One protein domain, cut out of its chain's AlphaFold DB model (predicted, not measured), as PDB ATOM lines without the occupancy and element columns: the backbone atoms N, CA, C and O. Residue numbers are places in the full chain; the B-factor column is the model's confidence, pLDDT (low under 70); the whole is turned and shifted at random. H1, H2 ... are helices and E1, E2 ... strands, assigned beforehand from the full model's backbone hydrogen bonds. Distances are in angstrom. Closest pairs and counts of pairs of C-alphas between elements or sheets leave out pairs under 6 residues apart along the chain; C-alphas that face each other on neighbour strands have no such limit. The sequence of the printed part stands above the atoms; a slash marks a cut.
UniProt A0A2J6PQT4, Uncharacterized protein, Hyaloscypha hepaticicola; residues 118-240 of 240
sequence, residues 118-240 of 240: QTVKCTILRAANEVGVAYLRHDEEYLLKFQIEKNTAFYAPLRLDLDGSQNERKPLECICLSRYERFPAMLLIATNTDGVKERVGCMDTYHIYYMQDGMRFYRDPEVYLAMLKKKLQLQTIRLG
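What this domain is: This is residues 118 to 240 of the 240 residues of an uncharacterized protein of Hyaloscypha hepaticicola (UniProt A0A2J6PQT4). Six strands, E1, E2, E3, E6, E5 and E4, wind into a small barrel, nearly closed, whose last gap is bridged by a short pairing of residues 159 to 160 with E6. Helix H2 caps one end of it and the short H1 sits at the other, while the hairpin E7 and E8 extends the wall beyond E3 and E9 runs on from the start of E1. The printed part has 123 residues with two named helices and nine named strands; along the chain come E1 to E3, then H1, then E4 to E8, then H2 and last E9; the class is mostly strand, and the neighbour strands of the one branched sheet are antiparallel. The whole is compact, with a radius of gyration of the C-alphas of 13.8 A and spans of 39 by 29 by 25 A.

How they stand to each other: Start at E1, residues 118 to 126, in the strongly twisted sheet. On one side of it find E2, residues 142 to 149, with N 125 and O 143 at 2.8 A, and E9, residues 233 to 239, with N 119 and O 233 at 2.8 A. On the other side is E4, residues 171 to 176, with N 122 and O 172 at 2.9 A. E3, residues 152 to 157, completes a meander E1 E2 E3, each strand the antiparallel neighbour of the one before, with N 144 and O 156 at 2.8 A. E5, residues 185 to 191, and E6, residues 197 to 204, make a second meander with E4; look for N 175 and O 187 at 2.9 A and N 188 and O 201 at 2.9 A. E6 bends by 60 degrees at residue 200, and the closest C-alphas of E3 and E6, Pro 157 and Met 203, are 6.9 A apart. E2 lies on one side of E3 and E7, residues 209 to 212, on the other side, with N 155 and O 209 at 2.8 A; E7 makes a hairpin with E8, residues 215 to 217, with N 215 and O 212 at 2.9 A. H2, residues 221 to 229, is on the sheet at a height of 8.3 A, only just over E2 with 3 of its C-alphas, slantwise at 39 degrees on the local plane; its closest C-alphas with E2 are Met 227 and Ile 148, 7.1 A. H1, residues 164 to 167, is on the opposite face, over none of the strands. Every O i to N i+4 pair of H2 is within hydrogen-bond range; H1 is too short for one.

Where its parts are: Find C-alpha 118 at (169.698, 212.967, 194.209); E1 runs 25.6 A to C-alpha 126 at (186.555, 193.854, 191.827). E2 spans 21.5 A, E6 20.5 A and E5 19.9 A. E9 ends at C-alpha 239, (181.818, 217.021, 201.040).

The domain as a whole: The C-alphas of Asp 194 and Tyr 218, the farthest apart, are 40.0 A apart. The printed part has no cut, and the link E1 to E2 is long. Mean pLDDT of the printed part is 81.0; residues 131 to 139, 164, 180 to 183, 205 and 215 to 219 are under 70.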
ATOM      1  N   GLN A 118     170.236 214.318 194.155       92.00
ATOM      2  CA  GLN A 118     169.698 212.967 194.209       92.00
ATOM      3  C   GLN A 118     170.839 211.964 194.380       92.00
ATOM      4  O   GLN A 118     171.839 212.009 193.661       92.00
ATOM      5  N   THR A 119     170.673 211.073 195.348       92.88
ATOM      6  CA  THR A 119     171.691 210.127 195.797       92.88
ATOM      7  C   THR A 119     171.206 208.696 195.672       92.88
ATOM      8  O   THR A 119     170.008 208.431 195.758       92.88
ATOM      9  N   VAL A 120     172.127 207.756 195.480       92.50
ATOM     10  CA  VAL A 120     171.827 206.322 195.473       92.50
ATOM     11  C   VAL A 120     172.937 205.552 196.179       92.50
ATOM     12  O   VAL A 120     174.115 205.874 196.037       92.50
ATOM     13  N   LYS A 121     172.568 204.516 196.932       94.06
ATOM     14  CA  LYS A 121     173.542 203.617 197.559       94.06
ATOM     15  C   LYS A 121     174.141 202.662 196.531       94.06
ATOM     16  O   LYS A 121     173.428 202.137 195.674       94.06
ATOM     17  N   CYS A 122     175.432 202.401 196.655       93.62
ATOM     18  CA  CYS A 122     176.167 201.498 195.779       93.62
ATOM     19  C   CYS A 122     177.277 200.759 196.536       93.62
ATOM     20  O   CYS A 122     177.452 200.913 197.747       93.62
ATOM     21  N   THR A 123     178.000 199.894 195.832       92.56
ATOM     22  CA  THR A 123     179.123 199.130 196.383       92.56
ATOM     23  C   THR A 123     180.181 198.931 195.309       92.56
ATOM     24  O   THR A 123     179.830 198.650 194.164       92.56
ATOM     25  N   ILE A 124     181.460 199.052 195.673       89.50
ATOM     26  CA  ILE A 124     182.578 198.734 194.776       89.50
ATOM     27  C   ILE A 124     182.840 197.232 194.810       89.50
ATOM     28  O   ILE A 124     182.918 196.637 195.886       89.50
ATOM     29  N   LEU A 125     183.020 196.638 193.638       88.81
ATOM     30  CA  LEU A 125     183.387 195.241 193.447       88.81
ATOM     31  C   LEU A 125     184.607 195.156 192.538       88.81
ATOM     32  O   LEU A 125     184.729 195.946 191.605       88.81
ATOM     33  N   ARG A 126     185.482 194.180 192.768       86.25
ATOM     34  CA  ARG A 126     186.555 193.854 191.827       86.25
ATOM     35  C   ARG A 126     185.985 193.048 190.660       86.25
ATOM     36  O   ARG A 126     185.433 191.971 190.871       86.25
ATOM     37  N   ALA A 127     186.149 193.539 189.434       83.31
ATOM     38  CA  ALA A 127     185.554 192.954 188.230       83.31
ATOM     39  C   ALA A 127     185.923 191.471 188.040       83.31
ATOM     40  O   ALA A 127     185.070 190.663 187.681       83.31
ATOM     41  N   ALA A 128     187.169 191.100 188.357       79.38
ATOM     42  CA  ALA A 128     187.673 189.727 188.253       79.38
ATOM     43  C   ALA A 128     186.912 188.706 189.123       79.38
ATOM     44  O   ALA A 128     186.926 187.515 188.822       79.38
ATOM     45  N   ASN A 129     186.244 189.163 190.186       82.19
ATOM     46  CA  ASN A 129     185.550 188.302 191.142       82.19
ATOM     47  C   ASN A 129     184.054 188.132 190.825       82.19
ATOM     48  O   ASN A 129     183.380 187.332 191.476       82.19
ATOM     49  N   GLU A 130     183.516 188.868 189.850       81.06
ATOM     50  CA  GLU A 130     182.078 188.913 189.586       81.06
ATOM     51  C   GLU A 130     181.684 187.973 188.434       81.06
ATOM     52  O   GLU A 130     181.885 188.244 187.244       81.06
ATOM     53  N   VAL A 131     181.090 186.834 188.804       63.44
ATOM     54  CA  VAL A 131     180.599 185.808 187.871       63.44
ATOM     55  C   VAL A 131     179.532 186.407 186.943       63.44
ATOM     56  O   VAL A 131     178.582 187.039 187.397       63.44
ATOM     57  N   GLY A 132     179.679 186.202 185.629       65.50
ATOM     58  CA  GLY A 132     178.768 186.741 184.602       65.50
ATOM     59  C   GLY A 132     179.194 188.091 184.009       65.50
ATOM     60  O   GLY A 132     178.592 188.558 183.039       65.50
ATOM     61  N   VAL A 133     180.273 188.684 184.532       64.69
ATOM     62  CA  VAL A 133     180.779 190.003 184.124       64.69
ATOM     63  C   VAL A 133     182.062 189.913 183.268       64.69
ATOM     64  O   VAL A 133     182.642 190.920 182.880       64.69
ATOM     65  N   ALA A 134     182.451 188.703 182.851       53.56
ATOM     66  CA  ALA A 134     183.700 188.360 182.148       53.56
ATOM     67  C   ALA A 134     183.971 189.046 180.780       53.56
ATOM     68  O   ALA A 134     184.961 188.734 180.130       53.56
ATOM     69  N   TYR A 135     183.116 189.969 180.329       56.53
ATOM     70  CA  TYR A 135     183.272 190.702 179.061       56.53
ATOM     71  C   TYR A 135     183.303 192.221 179.241       56.53
ATOM     72  O   TYR A 135     182.977 192.967 178.312       56.53
ATOM     73  N   LEU A 136     183.601 192.705 180.442       58.88
ATOM     74  CA  LEU A 136     183.990 194.102 180.573       58.88
ATOM     75  C   LEU A 136     185.340 194.299 179.901       58.88
ATOM     76  O   LEU A 136     186.123 193.356 179.781       58.88
ATOM     77  N   ARG A 137     185.558 195.499 179.357       59.44
ATOM     78  CA  ARG A 137     186.808 195.831 178.667       59.44
ATOM     79  C   ARG A 137     187.981 195.429 179.563       59.44
ATOM     80  O   ARG A 137     187.907 195.635 180.769       59.44
ATOM     81  N   HIS A 138     189.027 194.867 178.959       52.19
ATOM     82  CA  HIS A 138     190.180 194.258 179.638       52.19
ATOM     83  C   HIS A 138     190.895 195.154 180.667       52.19
ATOM     84  O   HIS A 138     191.712 194.650 181.429       52.19
ATOM     85  N   ASP A 139     190.555 196.440 180.724       64.31
ATOM     86  CA  ASP A 139     191.260 197.451 181.503       64.31
ATOM     87  C   ASP A 139     190.512 197.864 182.786       64.31
ATOM     88  O   ASP A 139     191.014 198.682 183.552       64.31
ATOM     89  N   GLU A 140     189.305 197.345 183.040       72.56
ATOM     90  CA  GLU A 140     188.502 197.770 184.194       72.56
ATOM     91  C   GLU A 140     188.635 196.818 185.384       72.56
ATOM     92  O   GLU A 140     188.070 195.724 185.408       72.56
ATOM     93  N   GLU A 141     189.368 197.262 186.407       81.06
ATOM     94  CA  GLU A 141     189.599 196.495 187.635       81.06
ATOM     95  C   GLU A 141     188.381 196.498 188.576       81.06
ATOM     96  O   GLU A 141     188.141 195.510 189.277       81.06
ATOM     97  N   TYR A 142     187.584 197.574 188.576       85.00
ATOM     98  CA  TYR A 142     186.506 197.794 189.544       85.00
ATOM     99  C   TYR A 142     185.165 198.155 188.902       85.00
ATOM    100  O   TYR A 142     185.092 198.825 187.873       85.00
ATOM    101  N   LEU A 143     184.090 197.754 189.582       87.38
ATOM    102  CA  LEU A 143     182.699 197.992 189.212       87.38
ATOM    103  C   LEU A 143     181.926 198.607 190.358       87.38
ATOM    104  O   LEU A 143     182.098 198.227 191.513       87.38
ATOM    105  N   LEU A 144     180.990 199.482 190.019       88.44
ATOM    106  CA  LEU A 144     179.931 199.894 190.920       88.44
ATOM    107  C   LEU A 144     178.705 199.025 190.732       88.44
ATOM    108  O   LEU A 144     178.130 198.970 189.647       88.44
ATOM    109  N   LYS A 145     178.271 198.409 191.826       90.75
ATOM    110  CA  LYS A 145     177.007 197.693 191.921       90.75
ATOM    111  C   LYS A 145     175.940 198.573 192.558       90.75
ATOM    112  O   LYS A 145     176.099 199.041 193.684       90.75
ATOM    113  N   PHE A 146     174.811 198.711 191.872       90.50
ATOM    114  CA  PHE A 146     173.595 199.334 192.388       90.50
ATOM    115  C   PHE A 146     172.547 198.251 192.618       90.50
ATOM    116  O   PHE A 146     172.034 197.664 191.665       90.50
ATOM    117  N   GLN A 147     172.229 197.970 193.881       91.38
ATOM    118  CA  GLN A 147     171.195 196.995 194.218       91.38
ATOM    119  C   GLN A 147     169.808 197.636 194.078       91.38
ATOM    120  O   GLN A 147     169.486 198.595 194.781       91.38
ATOM    121  N   ILE A 148     168.968 197.087 193.200       87.94
ATOM    122  CA  ILE A 148     167.612 197.602 192.966       87.94
ATOM    123  C   ILE A 148     166.583 196.757 193.713       87.94
ATOM    124  O   ILE A 148     165.819 197.265 194.532       87.94
ATOM    125  N   GLU A 149     166.594 195.452 193.492       87.56
ATOM    126  CA  GLU A 149     165.728 194.481 194.172       87.56
ATOM    127  C   GLU A 149     166.559 193.261 194.546       87.56
ATOM    128  O   GLU A 149     167.717 193.182 194.155       87.56
ATOM    129  N   LYS A 150     166.002 192.302 195.291       87.81
ATOM    130  CA  LYS A 150     166.752 191.152 195.829       87.81
ATOM    131  C   LYS A 150     167.626 190.440 194.781       87.81
ATOM    132  O   LYS A 150     168.779 190.139 195.071       87.81
ATOM    133  N   ASN A 151     167.107 190.251 193.568       86.06
ATOM    134  CA  ASN A 151     167.784 189.522 192.489       86.06
ATOM    135  C   ASN A 151     168.213 190.422 191.322       86.06
ATOM    136  O   ASN A 151     168.544 189.930 190.245       86.06
ATOM    137  N   THR A 152     168.195 191.736 191.540       85.88
ATOM    138  CA  THR A 152     168.234 192.715 190.459       85.88
ATOM    139  C   THR A 152     169.241 193.808 190.772       85.88
ATOM    140  O   THR A 152     169.064 194.568 191.735       85.88
ATOM    141  N   ALA A 153     170.294 193.900 189.961       89.00
ATOM    142  CA  ALA A 153     171.361 194.874 190.151       89.00
ATOM    143  C   ALA A 153     171.893 195.427 188.826       89.00
ATOM    144  O   ALA A 153     171.893 194.750 187.795       89.00
ATOM    145  N   PHE A 154     172.393 196.659 188.889       86.50
ATOM    146  CA  PHE A 154     173.167 197.260 187.809       86.50
ATOM    147  C   PHE A 154     174.641 197.282 188.154       86.50
ATOM    148  O   PHE A 154     175.004 197.468 189.314       86.50
ATOM    149  N   TYR A 155     175.457 197.157 187.118       86.19
ATOM    150  CA  TYR A 155     176.902 197.236 187.191       86.19
ATOM    151  C   TYR A 155     177.353 198.336 186.248       86.19
ATOM    152  O   TYR A 155     176.981 198.336 185.073       86.19
ATOM    153  N   ALA A 156     178.125 199.277 186.768       84.44
ATOM    154  CA  ALA A 156     178.765 200.314 185.983       84.44
ATOM    155  C   ALA A 156     180.282 200.200 186.157       84.44
ATOM    156  O   ALA A 156     180.742 200.012 187.285       84.44
ATOM    157  N   PRO A 157     181.054 200.340 185.077       81.88
ATOM    158  CA  PRO A 157     182.471 200.642 185.142       81.88
ATOM    159  C   PRO A 157     182.787 201.743 186.139       81.88
ATOM    160  O   PRO A 157     182.129 202.789 186.140       81.88
ATOM    161  N   LEU A 158     183.801 201.517 186.967       81.50
ATOM    162  CA  LEU A 158     184.260 202.508 187.922       81.50
ATOM    163  C   LEU A 158     185.667 202.977 187.580       81.50
ATOM    164  O   LEU A 158     186.579 202.174 187.404       81.50
ATOM    165  N   ARG A 159     185.840 204.299 187.571       76.94
ATOM    166  CA  ARG A 159     187.151 204.941 187.601       76.94
ATOM    167  C   ARG A 159     187.359 205.511 188.992       76.94
ATOM    168  O   ARG A 159     186.578 206.340 189.459       76.94
ATOM    169  N   LEU A 160     188.373 205.003 189.671       74.69
ATOM    170  CA  LEU A 160     188.700 205.430 191.018       74.69
ATOM    171  C   LEU A 160     189.763 206.512 190.981       74.69
ATOM    172  O   LEU A 160     190.712 206.425 190.206       74.69
ATOM    173  N   ASP A 161     189.609 207.496 191.861       70.75
ATOM    174  CA  ASP A 161     190.658 208.488 192.085       70.75
ATOM    175  C   ASP A 161     191.724 207.940 193.061       70.75
ATOM    176  O   ASP A 161     192.888 208.324 192.983       70.75
ATOM    177  N   LEU A 162     191.336 207.005 193.942       72.00
ATOM    178  CA  LEU A 162     192.175 206.351 194.959       72.00
ATOM    179  C   LEU A 162     192.351 204.851 194.692       72.00
ATOM    180  O   LEU A 162     191.645 204.262 193.878       72.00
ATOM    181  N   ASP A 163     193.230 204.199 195.456       72.69
ATOM    182  CA  ASP A 163     193.226 202.737 195.542       72.69
ATOM    183  C   ASP A 163     191.861 202.233 196.058       72.69
ATOM    184  O   ASP A 163     191.461 202.456 197.206       72.69
ATOM    185  N   GLY A 164     191.133 201.544 195.179       63.56
ATOM    186  CA  GLY A 164     189.803 200.996 195.445       63.56
ATOM    187  C   GLY A 164     189.777 199.848 196.430       63.56
ATOM    188  O   GLY A 164     188.709 199.556 196.972       63.56
ATOM    189  N   SER A 165     190.924 199.213 196.680       70.94
ATOM    190  CA  SER A 165     191.029 198.034 197.541       70.94
ATOM    191  C   SER A 165     190.474 198.302 198.944       70.94
ATOM    192  O   SER A 165     189.772 197.469 199.517       70.94
ATOM    193  N   GLN A 166     190.684 199.513 199.466       77.12
ATOM    194  CA  GLN A 166     190.228 199.908 200.797       77.12
ATOM    195  C   GLN A 166     188.711 200.100 200.889       77.12
ATOM    196  O   GLN A 166     188.157 200.098 201.993       77.12
ATOM    197  N   ASN A 167     188.033 200.279 199.755       76.94
ATOM    198  CA  ASN A 167     186.598 200.544 199.676       76.94
ATOM    199  C   ASN A 167     185.805 199.380 199.066       76.94
ATOM    200  O   ASN A 167     184.582 199.472 198.931       76.94
ATOM    201  N   GLU A 168     186.472 198.272 198.735       79.56
ATOM    202  CA  GLU A 168     185.816 197.092 198.188       79.56
ATOM    203  C   GLU A 168     184.751 196.574 199.169       79.56
ATOM    204  O   GLU A 168     184.976 196.460 200.376       79.56
ATOM    205  N   ARG A 169     183.555 196.287 198.647       80.62
ATOM    206  CA  ARG A 169     182.396 195.767 199.395       80.62
ATOM    207  C   ARG A 169     181.842 196.681 200.495       80.62
ATOM    208  O   ARG A 169     180.868 196.300 201.147       80.62
ATOM    209  N   LYS A 170     182.382 197.889 200.680       85.06
ATOM    210  CA  LYS A 170     181.806 198.876 201.598       85.06
ATOM    211  C   LYS A 170     180.573 199.532 200.962       85.06
ATOM    212  O   LYS A 170     180.591 199.836 199.766       85.06
ATOM    213  N   PRO A 171     179.491 199.763 201.727       87.12
ATOM    214  CA  PRO A 171     178.389 200.597 201.269       87.12
ATOM    215  C   PRO A 171     178.878 202.026 201.019       87.12
ATOM    216  O   PRO A 171     179.435 202.657 201.916       87.12
ATOM    217  N   LEU A 172     178.640 202.527 199.812       92.19
ATOM    218  CA  LEU A 172     178.966 203.885 199.385       92.19
ATOM    219  C   LEU A 172     177.709 204.603 198.897       92.19
ATOM    220  O   LEU A 172     176.642 203.998 198.735       92.19
ATOM    221  N   GLU A 173     177.847 205.896 198.628       92.50
ATOM    222  CA  GLU A 173     176.792 206.729 198.057       92.50
ATOM    223  C   GLU A 173     177.292 207.397 196.777       92.50
ATOM    224  O   GLU A 173     178.433 207.838 196.698       92.50
ATOM    225  N   CYS A 174     176.431 207.481 195.770       91.50
ATOM    226  CA  CYS A 174     176.674 208.269 194.568       91.50
ATOM    227  C   CYS A 174     175.764 209.494 194.567       91.50
ATOM    228  O   CYS A 174     174.572 209.342 194.831       91.50
ATOM    229  N   ILE A 175     176.279 210.667 194.188       90.56
ATOM    230  CA  ILE A 175     175.462 211.843 193.840       90.56
ATOM    231  C   ILE A 175     175.323 211.917 192.325       90.56
ATOM    232  O   ILE A 175     176.325 211.915 191.612       90.56
ATOM    233  N   CYS A 176     174.098 212.033 191.820       88.44
ATOM    234  CA  CYS A 176     173.852 212.297 190.406       88.44
ATOM    235  C   CYS A 176     174.124 213.774 190.078       88.44
ATOM    236  O   CYS A 176     173.433 214.664 190.575       88.44
ATOM    237  N   LEU A 177     175.114 214.027 189.219       83.75
ATOM    238  CA  LEU A 177     175.566 215.369 188.839       83.75
ATOM    239  C   LEU A 177     174.911 215.902 187.554       83.75
ATOM    240  O   LEU A 177     174.960 217.098 187.291       83.75
ATOM    241  N   SER A 178     174.284 215.049 186.742       76.81
ATOM    242  CA  SER A 178     173.658 215.457 185.475       76.81
ATOM    243  C   SER A 178     172.258 214.869 185.303       76.81
ATOM    244  O   SER A 178     171.878 213.909 185.977       76.81
ATOM    245  N   ARG A 179     171.465 215.435 184.382       71.44
ATOM    246  CA  ARG A 179     170.121 214.917 184.079       71.44
ATOM    247  C   ARG A 179     170.123 213.485 183.543       71.44
ATOM    248  O   ARG A 179     170.989 213.071 182.773       71.44
ATOM    249  N   TYR A 180     169.042 212.787 183.883       59.88
ATOM    250  CA  TYR A 180     168.675 211.419 183.499       59.88
ATOM    251  C   TYR A 180     168.247 211.267 182.040       59.88
ATOM    252  O   TYR A 180     167.257 210.593 181.780       59.88
ATOM    253  N   GLU A 181     168.897 211.928 181.087       63.91
ATOM    254  CA  GLU A 181     168.436 211.813 179.701       63.91
ATOM    255  C   GLU A 181     168.993 210.555 179.032       63.91
ATOM    256  O   GLU A 181     168.258 209.927 178.284       63.91
ATOM    257  N   ARG A 182     170.235 210.134 179.335       64.31
ATOM    258  CA  ARG A 182     170.771 208.815 178.918       64.31
ATOM    259  C   ARG A 182     171.829 208.251 179.857       64.31
ATOM    260  O   ARG A 182     171.795 207.065 180.156       64.31
ATOM    261  N   PHE A 183     172.751 209.097 180.318       69.12
ATOM    262  CA  PHE A 183     173.909 208.667 181.098       69.12
ATOM    263  C   PHE A 183     174.251 209.716 182.166       69.12
ATOM    264  O   PHE A 183     174.937 210.689 181.838       69.12
ATOM    265  N   PRO A 184     173.733 209.598 183.409       73.38
ATOM    266  CA  PRO A 184     174.118 210.504 184.476       73.38
ATOM    267  C   PRO A 184     175.607 210.354 184.810       73.38
ATOM    268  O   PRO A 184     176.083 209.237 185.029       73.38
ATOM    269  N   ALA A 185     176.318 211.478 184.883       81.00
ATOM    270  CA  ALA A 185     177.582 211.550 185.598       81.00
ATOM    271  C   ALA A 185     177.286 211.406 187.092       81.00
ATOM    272  O   ALA A 185     176.356 212.045 187.604       81.00
ATOM    273  N   MET A 186     178.046 210.564 187.789       87.06
ATOM    274  CA  MET A 186     177.903 210.425 189.234       87.06
ATOM    275  C   MET A 186     179.225 210.627 189.955       87.06
ATOM    276  O   MET A 186     180.269 210.152 189.506       87.06
ATOM    277  N   LEU A 187     179.143 211.307 191.096       89.12
ATOM    278  CA  LEU A 187     180.234 211.456 192.047       89.12
ATOM    279  C   LEU A 187     180.131 210.353 193.094       89.12
ATOM    280  O   LEU A 187     179.095 210.255 193.754       89.12
ATOM    281  N   LEU A 188     181.176 209.544 193.247       90.75
ATOM    282  CA  LEU A 188     181.221 208.476 194.237       90.75
ATOM    283  C   LEU A 188     181.777 209.004 195.558       90.75
ATOM    284  O   LEU A 188     182.837 209.637 195.593       90.75
ATOM    285  N   ILE A 189     181.061 208.711 196.640       92.69
ATOM    286  CA  ILE A 189     181.309 209.259 197.965       92.69
ATOM    287  C   ILE A 189     181.432 208.140 198.992       92.69
ATOM    288  O   ILE A 189     180.549 207.286 199.129       92.69
ATOM    289  N   ALA A 190     182.524 208.191 199.749       91.06
ATOM    290  CA  ALA A 190     182.731 207.394 200.947       91.06
ATOM    291  C   ALA A 190     182.517 208.249 202.197       91.06
ATOM    292  O   ALA A 190     182.579 209.474 202.154       91.06
ATOM    293  N   THR A 191     182.231 207.594 203.318       89.94
ATOM    294  CA  THR A 191     182.242 208.245 204.635       89.94
ATOM    295  C   THR A 191     183.478 207.757 205.363       89.94
ATOM    296  O   THR A 191     183.629 206.545 205.527       89.94
ATOM    297  N   ASN A 192     184.357 208.670 205.759       85.25
ATOM    298  CA  ASN A 192     185.541 208.315 206.526       85.25
ATOM    299  C   ASN A 192     185.182 208.005 207.994       85.25
ATOM    300  O   ASN A 192     184.016 208.050 208.399       85.25
ATOM    301  N   THR A 193     186.189 207.664 208.798       84.50
ATOM    302  CA  THR A 193     186.017 207.316 210.219       84.50
ATOM    303  C   THR A 193     185.465 208.458 211.068       84.50
ATOM    304  O   THR A 193     184.812 208.195 212.075       84.50
ATOM    305  N   ASP A 194     185.661 209.702 210.634       84.62
ATOM    306  CA  ASP A 194     185.217 210.911 211.332       84.62
ATOM    307  C   ASP A 194     183.811 211.355 210.889       84.62
ATOM    308  O   ASP A 194     183.315 212.406 211.297       84.62
ATOM    309  N   GLY A 195     183.149 210.568 210.034       86.06
ATOM    310  CA  GLY A 195     181.825 210.886 209.502       86.06
ATOM    311  C   GLY A 195     181.837 211.908 208.360       86.06
ATOM    312  O   GLY A 195     180.767 212.308 207.895       86.06
ATOM    313  N   VAL A 196     183.016 212.324 207.887       87.50
ATOM    314  CA  VAL A 196     183.157 213.250 206.759       87.50
ATOM    315  C   VAL A 196     182.936 212.492 205.457       87.50
ATOM    316  O   VAL A 196     183.402 211.366 205.274       87.50
ATOM    317  N   LYS A 197     182.174 213.108 204.553       91.81
ATOM    318  CA  LYS A 197     181.926 212.569 203.219       91.81
ATOM    319  C   LYS A 197     183.058 213.006 202.305       91.81
ATOM    320  O   LYS A 197     183.362 214.193 202.234       91.81
ATOM    321  N   GLU A 198     183.634 212.052 201.594       90.06
ATOM    322  CA  GLU A 198     184.826 212.237 200.776       90.06
ATOM    323  C   GLU A 198     184.589 211.698 199.375       90.06
ATOM    324  O   GLU A 198     183.957 210.655 199.188       90.06
ATOM    325  N   ARG A 199     185.125 212.397 198.379       88.69
ATOM    326  CA  ARG A 199     185.131 211.920 197.002       88.69
ATOM    327  C   ARG A 199     186.154 210.790 196.870       88.69
ATOM    328  O   ARG A 199     187.317 210.977 197.208       88.69
ATOM    329  N   VAL A 200     185.736 209.657 196.307       87.62
ATOM    330  CA  VAL A 200     186.636 208.513 196.040       87.62
ATOM    331  C   VAL A 200     186.701 208.113 194.564       87.62
ATOM    332  O   VAL A 200     187.530 207.292 194.171       87.62
ATOM    333  N   GLY A 201     185.838 208.688 193.730       84.81
ATOM    334  CA  GLY A 201     185.840 208.450 192.295       84.81
ATOM    335  C   GLY A 201     184.697 209.156 191.585       84.81
ATOM    336  O   GLY A 201     183.858 209.828 192.197       84.81
ATOM    337  N   CYS A 202     184.622 208.939 190.281       82.25
ATOM    338  CA  CYS A 202     183.462 209.304 189.488       82.25
ATOM    339  C   CYS A 202     183.159 208.207 188.463       82.25
ATOM    340  O   CYS A 202     183.975 207.324 188.186       82.25
ATOM    341  N   MET A 203     181.953 208.235 187.910       80.88
ATOM    342  CA  MET A 203     181.547 207.281 186.883       80.88
ATOM    343  C   MET A 203     180.776 207.960 185.760       80.88
ATOM    344  O   MET A 203     179.958 208.860 185.985       80.88
ATOM    345  N   ASP A 204     180.998 207.438 184.558       72.88
ATOM    346  CA  ASP A 204     180.093 207.584 183.429       72.88
ATOM    347  C   ASP A 204     179.269 206.299 183.303       72.88
ATOM    348  O   ASP A 204     179.771 205.176 183.320       72.88
ATOM    349  N   THR A 205     177.969 206.474 183.161       69.31
ATOM    350  CA  THR A 205     176.981 205.407 183.020       69.31
ATOM    351  C   THR A 205     176.838 204.893 181.587       69.31
ATOM    352  O   THR A 205     175.988 204.043 181.319       69.31
ATOM    353  N   TYR A 206     177.679 205.354 180.654       70.31
ATOM    354  CA  TYR A 206     177.674 204.943 179.245       70.31
ATOM    355  C   TYR A 206     177.717 203.422 179.024       70.31
ATOM    356  O   TYR A 206     177.211 202.898 178.020       70.31
ATOM    357  N   HIS A 207     178.304 202.707 179.981       72.31
ATOM    358  CA  HIS A 207     178.547 201.274 179.944       72.31
ATOM    359  C   HIS A 207     177.854 200.544 181.103       72.31
ATOM    360  O   HIS A 207     178.476 199.745 181.783       72.31
ATOM    361  N   ILE A 208     176.567 200.798 181.356       75.31
ATOM    362  CA  ILE A 208     175.829 200.021 182.365       75.31
ATOM    363  C   ILE A 208     175.403 198.658 181.832       75.31
ATOM    364  O   ILE A 208     174.886 198.524 180.717       75.31
ATOM    365  N   TYR A 209     175.539 197.664 182.700       78.62
ATOM    366  CA  TYR A 209     175.037 196.314 182.525       78.62
ATOM    367  C   TYR A 209     173.964 196.029 183.569       78.62
ATOM    368  O   TYR A 209     174.095 196.406 184.733       78.62
ATOM    369  N   TYR A 210     172.901 195.353 183.148       80.44
ATOM    370  CA  TYR A 210     171.818 194.918 184.016       80.44
ATOM    371  C   TYR A 210     171.897 193.406 184.203       80.44
ATOM    372  O   TYR A 210     172.052 192.667 183.226       80.44
ATOM    373  N   MET A 211     171.801 192.951 185.452       77.88
ATOM    374  CA  MET A 211     171.662 191.534 185.767       77.88
ATOM    375  C   MET A 211     170.381 191.292 186.558       77.88
ATOM    376  O   MET A 211     170.127 191.962 187.564       77.88
ATOM    377  N   GLN A 212     169.617 190.301 186.108       80.38
ATOM    378  CA  GLN A 212     168.409 189.818 186.764       80.38
ATOM    379  C   GLN A 212     168.460 188.295 186.823       80.38
ATOM    380  O   GLN A 212     168.697 187.644 185.808       80.38
ATOM    381  N   ASP A 213     168.288 187.744 188.025       80.00
ATOM    382  CA  ASP A 213     168.309 186.295 188.274       80.00
ATOM    383  C   ASP A 213     169.583 185.605 187.740       80.00
ATOM    384  O   ASP A 213     169.557 184.491 187.227       80.00
ATOM    385  N   GLY A 214     170.725 186.301 187.828       72.12
ATOM    386  CA  GLY A 214     172.022 185.812 187.344       72.12
ATOM    387  C   GLY A 214     172.191 185.842 185.820       72.12
ATOM    388  O   GLY A 214     173.273 185.530 185.325       72.12
ATOM    389  N   MET A 215     171.165 186.252 185.070       68.44
ATOM    390  CA  MET A 215     171.244 186.454 183.627       68.44
ATOM    391  C   MET A 215     171.584 187.905 183.297       68.44
ATOM    392  O   MET A 215     171.029 188.853 183.860       68.44
ATOM    393  N   ARG A 216     172.510 188.077 182.351       68.19
ATOM    394  CA  ARG A 216     172.912 189.386 181.836       68.19
ATOM    395  C   ARG A 216     171.969 189.812 180.721       68.19
ATOM    396  O   ARG A 216     171.839 189.118 179.716       68.19
ATOM    397  N   PHE A 217     171.406 191.003 180.858       65.12
ATOM    398  CA  PHE A 217     170.624 191.648 179.811       65.12
ATOM    399  C   PHE A 217     171.354 192.908 179.341       65.12
ATOM    400  O   PHE A 217     171.953 193.645 180.132       65.12
ATOM    401  N   TYR A 218     171.332 193.151 178.033       65.69
ATOM    402  CA  TYR A 218     172.011 194.296 177.439       65.69
ATOM    403  C   TYR A 218     171.078 195.503 177.279       65.69
ATOM    404  O   TYR A 218     169.972 195.387 176.768       65.69
ATOM    405  N   ARG A 219     171.618 196.664 177.674       64.56
ATOM    406  CA  ARG A 219     171.407 198.026 177.156       64.56
ATOM    407  C   ARG A 219     169.970 198.445 176.799       64.56
ATOM    408  O   ARG A 219     169.673 198.718 175.641       64.56
ATOM    409  N   ASP A 220     169.156 198.687 177.821       74.88
ATOM    410  CA  ASP A 220     168.075 199.675 177.724       74.88
ATOM    411  C   ASP A 220     168.296 200.796 178.763       74.88
ATOM    412  O   ASP A 220     168.004 200.614 179.951       74.88
ATOM    413  N   PRO A 221     168.872 201.943 178.348       73.56
ATOM    414  CA  PRO A 221     169.073 203.090 179.227       73.56
ATOM    415  C   PRO A 221     167.779 203.580 179.883       73.56
ATOM    416  O   PRO A 221     167.830 204.023 181.025       73.56
ATOM    417  N   GLU A 222     166.626 203.476 179.218       80.00
ATOM    418  CA  GLU A 222     165.351 203.959 179.762       80.00
ATOM    419  C   GLU A 222     164.893 203.090 180.936       80.00
ATOM    420  O   GLU A 222     164.512 203.612 181.987       80.00
ATOM    421  N   VAL A 223     165.009 201.764 180.802       80.12
ATOM    422  CA  VAL A 223     164.710 200.816 181.888       80.12
ATOM    423  C   VAL A 223     165.628 201.072 183.081       80.12
ATOM    424  O   VAL A 223     165.155 201.195 184.215       80.12
ATOM    425  N   TYR A 224     166.930 201.232 182.829       79.38
ATOM    426  CA  TYR A 224     167.895 201.585 183.867       79.38
ATOM    427  C   TYR A 224     167.511 202.882 184.586       79.38
ATOM    428  O   TYR A 224     167.430 202.903 185.815       79.38
ATOM    429  N   LEU A 225     167.240 203.956 183.844       79.69
ATOM    430  CA  LEU A 225     166.923 205.258 184.424       79.69
ATOM    431  C   LEU A 225     165.615 205.212 185.215       79.69
ATOM    432  O   LEU A 225     165.539 205.799 186.293       79.69
ATOM    433  N   ALA A 226     164.600 204.500 184.725       84.62
ATOM    434  CA  ALA A 226     163.341 204.310 185.438       84.62
ATOM    435  C   ALA A 226     163.544 203.566 186.768       84.62
ATOM    436  O   ALA A 226     162.957 203.938 187.784       84.62
ATOM    437  N   MET A 227     164.396 202.540 186.782       84.00
ATOM    438  CA  MET A 227     164.706 201.765 187.986       84.00
ATOM    439  C   MET A 227     165.578 202.545 188.967       84.00
ATOM    440  O   MET A 227     165.277 202.563 190.161       84.00
ATOM    441  N   LEU A 228     166.604 203.239 188.472       84.62
ATOM    442  CA  LEU A 228     167.439 204.115 189.283       84.62
ATOM    443  C   LEU A 228     166.585 205.190 189.955       84.62
ATOM    444  O   LEU A 228     166.700 205.371 191.163       84.62
ATOM    445  N   LYS A 229     165.677 205.840 189.213       86.44
ATOM    446  CA  LYS A 229     164.788 206.886 189.745       86.44
ATOM    447  C   LYS A 229     163.989 206.443 190.969       86.44
ATOM    448  O   LYS A 229     163.782 207.246 191.869       86.44
ATOM    449  N   LYS A 230     163.605 205.164 191.051       88.19
ATOM    450  CA  LYS A 230     162.902 204.597 192.219       88.19
ATOM    451  C   LYS A 230     163.779 204.485 193.472       88.19
ATOM    452  O   LYS A 230     163.252 204.284 194.562       88.19
ATOM    453  N   LYS A 231     165.104 204.539 193.324       90.06
ATOM    454  CA  LYS A 231     166.087 204.416 194.413       90.06
ATOM    455  C   LYS A 231     166.738 205.730 194.801       90.06
ATOM    456  O   LYS A 231     167.422 205.769 195.820       90.06
ATOM    457  N   LEU A 232     166.529 206.772 194.007       89.94
ATOM    458  CA  LEU A 232     167.096 208.072 194.286       89.94
ATOM    459  C   LEU A 232     166.478 208.678 195.539       89.94
ATOM    460  O   LEU A 232     165.262 208.668 195.726       89.94
ATOM    461  N   GLN A 233     167.336 209.246 196.371       92.50
ATOM    462  CA  GLN A 233     166.951 209.984 197.560       92.50
ATOM    463  C   GLN A 233     167.513 211.391 197.463       92.50
ATOM    464  O   GLN A 233     168.709 211.571 197.245       92.50
ATOM    465  N   LEU A 234     166.656 212.395 197.621       93.06
ATOM    466  CA  LEU A 234     167.115 213.773 197.704       93.06
ATOM    467  C   LEU A 234     167.788 213.986 199.062       93.06
ATOM    468  O   LEU A 234     167.154 213.818 200.102       93.06
ATOM    469  N   GLN A 235     169.066 214.349 199.051       94.31
ATOM    470  CA  GLN A 235     169.859 214.569 200.257       94.31
ATOM    471  C   GLN A 235     170.763 215.791 200.088       94.31
ATOM    472  O   GLN A 235     170.998 216.247 198.972       94.31
ATOM    473  N   THR A 236     171.267 216.325 201.201       93.94
ATOM    474  CA  THR A 236     172.366 217.301 201.201       93.94
ATOM    475  C   THR A 236     173.598 216.636 201.784       93.94
ATOM    476  O   THR A 236     173.562 216.166 202.918       93.94
ATOM    477  N   ILE A 237     174.673 216.602 201.006       93.50
ATOM    478  CA  ILE A 237     175.951 216.014 201.392       93.50
ATOM    479  C   ILE A 237     176.956 217.131 201.631       93.50
ATOM    480  O   ILE A 237     177.120 218.010 200.788       93.50
ATOM    481  N   ARG A 238     177.630 217.077 202.780       94.31
ATOM    482  CA  ARG A 238     178.746 217.958 203.128       94.31
ATOM    483  C   ARG A 238     180.059 217.253 202.794       94.31
ATOM    484  O   ARG A 238     180.493 216.384 203.543       94.31
ATOM    485  N   LEU A 239     180.626 217.605 201.648       92.00
ATOM    486  CA  LEU A 239     181.818 217.021 201.040       92.00
ATOM    487  C   LEU A 239     183.075 217.787 201.481       92.00
ATOM    488  O   LEU A 239     183.139 219.007 201.292       92.00
ATOM    489  N   GLY A 240     184.028 217.071 202.083       88.88
ATOM    490  CA  GLY A 240     185.330 217.581 202.547       88.88
ATOM    491  C   GLY A 240     186.489 217.222 201.636       88.88
ATOM    492  O   GLY A 240     186.294 216.426 200.692       88.88
TER     493      GLY A 240